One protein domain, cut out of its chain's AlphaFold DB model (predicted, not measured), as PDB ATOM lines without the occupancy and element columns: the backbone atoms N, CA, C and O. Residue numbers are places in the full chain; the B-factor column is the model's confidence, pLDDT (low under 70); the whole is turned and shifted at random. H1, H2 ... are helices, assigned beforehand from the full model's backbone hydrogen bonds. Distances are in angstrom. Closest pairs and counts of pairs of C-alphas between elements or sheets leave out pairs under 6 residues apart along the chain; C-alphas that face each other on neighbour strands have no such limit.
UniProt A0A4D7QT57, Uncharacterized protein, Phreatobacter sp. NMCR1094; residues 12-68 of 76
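AT A GLANCE: This is residues 12 to 68 of the 76 residues of an uncharacterized protein of Phreatobacter sp. NMCR1094 (UniProt A0A4D7QT57). Two long helices, H1 and H3, lie side by side and run opposite ways, with tiny H2 at the turn; the end of H3, residues 60 to 68, sticks out. The 57-residue printed part is all helix, H1, H2, H3 in order, and loose: radius of gyration of the C-alphas 14.7 A, spans 51 by 16 by 14 A.

HOW THE PARTS SIT: H1, residues 12 to 29, touches H3, residues 37 to 68, closest at the C-alphas of Leu 19 and Ser 48, 5.9 A; the tilt is shallow, 34 degrees, only just short of steep. H2, residues 31 to 34, only just touches H1, only at the corner, with 3 pairs of C-alphas within 8 A, by residues 27 to 28 of H1 alone; Leu 28 and Ser 34 are closest, C-alphas 5.3 A apart. H2 and H3 are close but not clearly touching; the closest C-alphas, of Leu 33 and Leu 40, are 7.6 A apart. Every O i to N i+4 pair is within hydrogen-bond range in H1, 23 of 28 in H3.

IN THESE COORDINATES: Find C-alpha 12 at (149.303, 186.029, 86.854); H1 runs 25.4 A from there. H3 runs 46.0 A to C-alpha 68 at (163.547, 180.828, 70.186).

THE WHOLE: Both links are tight, the printed part has no cut, and residues 52 to 68 are under pLDDT 70.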
ATOM      1  N   PHE A  12     149.177 185.222  85.643       74.31
ATOM      2  CA  PHE A  12     149.303 186.029  86.854       74.31
ATOM      3  C   PHE A  12     147.982 186.112  87.624       74.31
ATOM      4  O   PHE A  12     147.979 185.857  88.824       74.31
ATOM      5  N   MET A  13     146.855 186.389  86.957       78.56
ATOM      6  CA  MET A  13     145.544 186.424  87.617       78.56
ATOM      7  C   MET A  13     145.164 185.075  88.240       78.56
ATOM      8  O   MET A  13     144.682 185.048  89.372       78.56
ATOM      9  N   MET A  14     145.414 183.956  87.550       82.88
ATOM     10  CA  MET A  14     145.129 182.630  88.110       82.88
ATOM     11  C   MET A  14     146.041 182.298  89.296       82.88
ATOM     12  O   MET A  14     145.554 181.861  90.335       82.88
ATOM     13  N   THR A  15     147.348 182.537  89.181       80.12
ATOM     14  CA  THR A  15     148.310 182.266  90.259       80.12
ATOM     15  C   THR A  15     148.051 183.142  91.484       80.12
ATOM     16  O   THR A  15     148.082 182.625  92.598       80.12
ATOM     17  N   GLN A  16     147.734 184.428  91.295       79.75
ATOM     18  CA  GLN A  16     147.308 185.326  92.377       79.75
ATOM     19  C   GLN A  16     146.092 184.769  93.121       79.75
ATOM     20  O   GLN A  16     146.111 184.679  94.346       79.75
ATOM     21  N   GLY A  17     145.057 184.345  92.386       82.88
ATOM     22  CA  GLY A  17     143.844 183.779  92.977       82.88
ATOM     23  C   GLY A  17     144.096 182.485  93.756       82.88
ATOM     24  O   GLY A  17     143.567 182.319  94.852       82.88
ATOM     25  N   VAL A  18     144.941 181.589  93.234       85.69
ATOM     26  CA  VAL A  18     145.294 180.328  93.911       85.69
ATOM     27  C   VAL A  18     146.106 180.585  95.183       85.69
ATOM     28  O   VAL A  18     145.792 180.008  96.222       85.69
ATOM     29  N   LEU A  19     147.107 181.470  95.135       84.06
ATOM     30  CA  LEU A  19     147.905 181.839  96.312       84.06
ATOM     31  C   LEU A  19     147.045 182.490  97.395       84.06
ATOM     32  O   LEU A  19     147.148 182.113  98.562       84.06
ATOM     33  N   PHE A  20     146.161 183.408  97.000       85.69
ATOM     34  CA  PHE A  20     145.210 184.020  97.917       85.69
ATOM     35  C   PHE A  20     144.282 182.974  98.543       85.69
ATOM     36  O   PHE A  20     144.095 182.982  99.754       85.69
ATOM     37  N   GLY A  21     143.740 182.047  97.747       86.44
ATOM     38  CA  GLY A  21     142.865 180.983  98.239       86.44
ATOM     39  C   GLY A  21     143.550 180.086  99.270       86.44
ATOM     40  O   GLY A  21     143.000 179.863 100.345       86.44
ATOM     41  N   ILE A  22     144.777 179.635  98.986       87.69
ATOM     42  CA  ILE A  22     145.579 178.849  99.939       87.69
ATOM     43  C   ILE A  22     145.811 179.659 101.217       87.69
ATOM     44  O   ILE A  22     145.568 179.159 102.313       87.69
ATOM     45  N   GLY A  23     146.210 180.923 101.082       86.06
ATOM     46  CA  GLY A  23     146.469 181.801 102.216       86.06
ATOM     47  C   GLY A  23     145.249 182.069 103.088       86.06
ATOM     48  O   GLY A  23     145.337 181.989 104.311       86.06
ATOM     49  N   ALA A  24     144.098 182.328 102.471       86.00
ATOM     50  CA  ALA A  24     142.830 182.519 103.160       86.00
ATOM     51  C   ALA A  24     142.422 181.254 103.926       86.00
ATOM     52  O   ALA A  24     142.039 181.345 105.090       86.00
ATOM     53  N   VAL A  25     142.568 180.073 103.313       89.44
ATOM     54  CA  VAL A  25     142.309 178.790 103.984       89.44
ATOM     55  C   VAL A  25     143.263 178.591 105.162       89.44
ATOM     56  O   VAL A  25     142.813 178.196 106.232       89.44
ATOM     57  N   THR A  26     144.552 178.911 105.024       86.25
ATOM     58  CA  THR A  26     145.517 178.817 106.133       86.25
ATOM     59  C   THR A  26     145.173 179.767 107.287       86.25
ATOM     60  O   THR A  26     145.197 179.344 108.440       86.25
ATOM     61  N   ILE A  27     144.806 181.022 106.994       83.88
ATOM     62  CA  ILE A  27     144.420 182.025 108.005       83.88
ATOM     63  C   ILE A  27     143.159 181.591 108.753       83.88
ATOM     64  O   ILE A  27     143.101 181.691 109.976       83.88
ATOM     65  N   LEU A  28     142.156 181.093 108.029       85.06
ATOM     66  CA  LEU A  28     140.876 180.697 108.614       85.06
ATOM     67  C   LEU A  28     140.938 179.337 109.316       85.06
ATOM     68  O   LEU A  28     140.195 179.111 110.266       85.06
ATOM     69  N   SER A  29     141.826 178.437 108.889       87.31
ATOM     70  CA  SER A  29     142.000 177.128 109.524       87.31
ATOM     71  C   SER A  29     142.700 177.217 110.882       87.31
ATOM     72  O   SER A  29     142.644 176.252 111.646       87.31
ATOM     73  N   MET A  30     143.381 178.326 111.186       85.75
ATOM     74  CA  MET A  30     144.155 178.478 112.414       85.75
ATOM     75  C   MET A  30     143.478 179.497 113.347       85.75
ATOM     76  O   MET A  30     143.468 180.689 113.039       85.75
ATOM     77  N   PRO A  31     142.931 179.076 114.506       75.81
ATOM     78  CA  PRO A  31     142.109 179.949 115.351       75.81
ATOM     79  C   PRO A  31     142.865 181.193 115.845       75.81
ATOM     80  O   PRO A  31     142.302 182.283 115.841       75.81
ATOM     81  N   TYR A  32     144.167 181.066 116.128       75.75
ATOM     82  CA  TYR A  32     145.050 182.186 116.492       75.75
ATOM     83  C   TYR A  32     145.180 183.261 115.396       75.75
ATOM     84  O   TYR A  32     145.336 184.442 115.692       75.75
ATOM     85  N   LEU A  33     145.109 182.869 114.118       71.69
ATOM     86  CA  LEU A  33     145.146 183.809 112.993       71.69
ATOM     87  C   LEU A  33     143.749 184.363 112.694       71.69
ATOM     88  O   LEU A  33     143.634 185.501 112.246       71.69
ATOM     89  N   SER A  34     142.689 183.600 112.976       71.94
ATOM     90  CA  SER A  34     141.311 184.027 112.720       71.94
ATOM     91  C   SER A  34     140.896 185.260 113.534       71.94
ATOM     92  O   SER A  34     140.203 186.127 113.007       71.94
ATOM     93  N   GLU A  35     141.395 185.409 114.766       81.25
ATOM     94  CA  GLU A  35     141.137 186.587 115.613       81.25
ATOM     95  C   GLU A  35     141.688 187.881 115.004       81.25
ATOM     96  O   GLU A  35     141.105 188.953 115.159       81.25
ATOM     97  N   ARG A  36     142.792 187.775 114.257       79.81
ATOM     98  CA  ARG A  36     143.413 188.887 113.527       79.81
ATOM     99  C   ARG A  36     143.153 188.830 112.033       79.81
ATOM    100  O   ARG A  36     143.825 189.524 111.274       79.81
ATOM    101  N   ALA A  37     142.177 188.039 111.587       74.69
ATOM    102  CA  ALA A  37     141.900 187.868 110.167       74.69
ATOM    103  C   ALA A  37     141.692 189.221 109.470       74.69
ATOM    104  O   ALA A  37     142.227 189.442 108.389       74.69
ATOM    105  N   TRP A  38     141.002 190.156 110.126       77.94
ATOM    106  CA  TRP A  38     140.765 191.509 109.614       77.94
ATOM    107  C   TRP A  38     142.052 192.300 109.305       77.94
ATOM    108  O   TRP A  38     142.092 193.029 108.317       77.94
ATOM    109  N   GLU A  39     143.117 192.118 110.091       85.44
ATOM    110  CA  GLU A  39     144.439 192.726 109.852       85.44
ATOM    111  C   GLU A  39     145.301 191.890 108.893       85.44
ATOM    112  O   GLU A  39     146.071 192.431 108.095       85.44
ATOM    113  N   LEU A  40     145.170 190.563 108.949       81.12
ATOM    114  CA  LEU A  40     145.991 189.627 108.185       81.12
ATOM    115  C   LEU A  40     145.559 189.507 106.723       81.12
ATOM    116  O   LEU A  40     146.413 189.299 105.868       81.12
ATOM    117  N   PHE A  41     144.272 189.664 106.402       82.44
ATOM    118  CA  PHE A  41     143.777 189.579 105.024       82.44
ATOM    119  C   PHE A  41     144.445 190.597 104.081       82.44
ATOM    120  O   PHE A  41     144.965 190.167 103.048       82.44
ATOM    121  N   PRO A  42     144.514 191.907 104.403       83.69
ATOM    122  CA  PRO A  42     145.242 192.884 103.588       83.69
ATOM    123  C   PRO A  42     146.720 192.524 103.408       83.69
ATOM    124  O   PRO A  42     147.256 192.624 102.303       83.69
ATOM    125  N   TRP A  43     147.369 192.053 104.478       85.94
ATOM    126  CA  TRP A  43     148.766 191.627 104.430       85.94
ATOM    127  C   TRP A  43     148.950 190.389 103.553       85.94
ATOM    128  O   TRP A  43     149.915 190.301 102.798       85.94
ATOM    129  N   MET A  44     147.993 189.462 103.580       82.50
ATOM    130  CA  MET A  44     148.005 188.257 102.758       82.50
ATOM    131  C   MET A  44     147.789 188.576 101.283       82.50
ATOM    132  O   MET A  44     148.447 187.985 100.428       82.50
ATOM    133  N   VAL A  45     146.917 189.537 100.969       82.94
ATOM    134  CA  VAL A  45     146.743 190.047  99.603       82.94
ATOM    135  C   VAL A  45     148.040 190.688  99.121       82.94
ATOM    136  O   VAL A  45     148.510 190.341  98.042       82.94
ATOM    137  N   ALA A  46     148.665 191.549  99.929       82.69
ATOM    138  CA  ALA A  46     149.947 192.164  99.591       82.69
ATOM    139  C   ALA A  46     151.056 191.114  99.400       82.69
ATOM    140  O   ALA A  46     151.780 191.160  98.408       82.69
ATOM    141  N   ALA A  47     151.148 190.123 100.290       82.44
ATOM    142  CA  ALA A  47     152.105 189.026 100.196       82.44
ATOM    143  C   ALA A  47     151.876 188.177  98.938       82.44
ATOM    144  O   ALA A  47     152.824 187.899  98.211       82.44
ATOM    145  N   SER A  48     150.626 187.831  98.624       77.94
ATOM    146  CA  SER A  48     150.262 187.118  97.390       77.94
ATOM    147  C   SER A  48     150.650 187.937  96.157       77.94
ATOM    148  O   SER A  48     151.231 187.404  95.207       77.94
ATOM    149  N   PHE A  49     150.442 189.258  96.214       78.12
ATOM    150  CA  PHE A  49     150.826 190.180  95.152       78.12
ATOM    151  C   PHE A  49     152.336 190.169  94.902       78.12
ATOM    152  O   PHE A  49     152.791 189.973  93.771       78.12
ATOM    153  N   VAL A  50     153.104 190.292  95.986       80.19
ATOM    154  CA  VAL A  50     154.569 190.273  95.987       80.19
ATOM    155  C   VAL A  50     155.121 188.908  95.593       80.19
ATOM    156  O   VAL A  50     156.147 188.879  94.932       80.19
ATOM    157  N   ILE A  51     154.463 187.795  95.935       74.88
ATOM    158  CA  ILE A  51     154.906 186.432  95.599       74.88
ATOM    159  C   ILE A  51     154.586 186.075  94.146       74.88
ATOM    160  O   ILE A  51     155.389 185.409  93.492       74.88
ATOM    161  N   ALA A  52     153.463 186.525  93.581       66.94
ATOM    162  CA  ALA A  52     153.190 186.200  92.182       66.94
ATOM    163  C   ALA A  52     153.955 187.078  91.179       66.94
ATOM    164  O   ALA A  52     154.088 186.676  90.026       66.94
ATOM    165  N   ALA A  53     154.536 188.210  91.593       64.62
ATOM    166  CA  ALA A  53     155.478 188.973  90.768       64.62
ATOM    167  C   ALA A  53     156.750 188.169  90.382       64.62
ATOM    168  O   ALA A  53     157.020 188.047  89.186       64.62
ATOM    169  N   PRO A  54     157.506 187.548  91.313       65.25
ATOM    170  CA  PRO A  54     158.628 186.680  90.982       65.25
ATOM    171  C   PRO A  54     158.178 185.385  90.305       65.25
ATOM    172  O   PRO A  54     158.896 184.910  89.435       65.25
ATOM    173  N   ILE A  55     156.987 184.841  90.593       64.56
ATOM    174  CA  ILE A  55     156.469 183.682  89.839       64.56
ATOM    175  C   ILE A  55     156.218 184.057  88.370       64.56
ATOM    176  O   ILE A  55     156.639 183.336  87.468       64.56
ATOM    177  N   ALA A  56     155.608 185.212  88.104       61.28
ATOM    178  CA  ALA A  56     155.447 185.717  86.743       61.28
ATOM    179  C   ALA A  56     156.803 185.998  86.074       61.28
ATOM    180  O   ALA A  56     156.982 185.704  84.889       61.28
ATOM    181  N   TRP A  57     157.780 186.502  86.834       61.72
ATOM    182  CA  TRP A  57     159.133 186.755  86.340       61.72
ATOM    183  C   TRP A  57     159.938 185.473  86.092       61.72
ATOM    184  O   TRP A  57     160.752 185.461  85.180       61.72
ATOM    185  N   LEU A  58     159.667 184.379  86.812       62.59
ATOM    186  CA  LEU A  58     160.228 183.040  86.574       62.59
ATOM    187  C   LEU A  58     159.578 182.334  85.374       62.59
ATOM    188  O   LEU A  58     160.236 181.568  84.673       62.59
ATOM    189  N   ILE A  59     158.307 182.616  85.084       61.22
ATOM    190  CA  ILE A  59     157.593 182.047  83.929       61.22
ATOM    191  C   ILE A  59     157.948 182.791  82.625       61.22
ATOM    192  O   ILE A  59     158.020 182.180  81.554       61.22
ATOM    193  N   ALA A  60     158.245 184.093  82.697       58.69
ATOM    194  CA  ALA A  60     158.681 184.913  81.562       58.69
ATOM    195  C   ALA A  60     159.903 184.365  80.774       58.69
ATOM    196  O   ALA A  60     159.827 184.322  79.540       58.69
ATOM    197  N   PRO A  61     161.013 183.901  81.391       53.06
ATOM    198  CA  PRO A  61     162.129 183.297  80.662       53.06
ATOM    199  C   PRO A  61     161.753 181.954  80.024       53.06
ATOM    200  O   PRO A  61     162.233 181.647  78.933       53.06
ATOM    201  N   MET A  62     160.838 181.188  80.630       58.41
ATOM    202  CA  MET A  62     160.376 179.900  80.092       58.41
ATOM    203  C   MET A  62     159.620 180.069  78.762       58.41
ATOM    204  O   MET A  62     159.754 179.257  77.844       58.41
ATOM    205  N   LEU A  63     158.884 181.175  78.618       55.47
ATOM    206  CA  LEU A  63     158.263 181.593  77.357       55.47
ATOM    207  C   LEU A  63     159.293 182.069  76.321       55.47
ATOM    208  O   LEU A  63     159.125 181.801  75.130       55.47
ATOM    209  N   ARG A  64     160.371 182.723  76.763       55.62
ATOM    210  CA  ARG A  64     161.468 183.183  75.896       55.62
ATOM    211  C   ARG A  64     162.197 182.005  75.236       55.62
ATOM    212  O   ARG A  64     162.387 182.022  74.023       55.62
ATOM    213  N   ALA A  65     162.489 180.951  76.001       55.59
ATOM    214  CA  ALA A  65     163.148 179.740  75.500       55.59
ATOM    215  C   ALA A  65     162.303 178.974  74.462       55.59
ATOM    216  O   ALA A  65     162.826 178.485  73.463       55.59
ATOM    217  N   ARG A  66     160.976 178.905  74.649       54.72
ATOM    218  CA  ARG A  66     160.073 178.232  73.695       54.72
ATOM    219  C   ARG A  66     159.895 178.993  72.380       54.72
ATOM    220  O   ARG A  66     159.686 178.362  71.345       54.72
ATOM    221  N   TYR A  67     159.966 180.325  72.402       55.88
ATOM    222  CA  TYR A  67     159.843 181.126  71.182       55.88
ATOM    223  C   TYR A  67     161.091 180.990  70.301       55.88
ATOM    224  O   TYR A  67     160.968 180.801  69.093       55.88
ATOM    225  N   GLU A  68     162.279 180.974  70.910       56.12
ATOM    226  CA  GLU A  68     163.547 180.828  70.186       56.12
ATOM    227  C   GLU A  68     163.672 179.471  69.472       56.12
ATOM    228  O   GLU A  68     164.189 179.400  68.360       56.12
TER     229      GLU A  68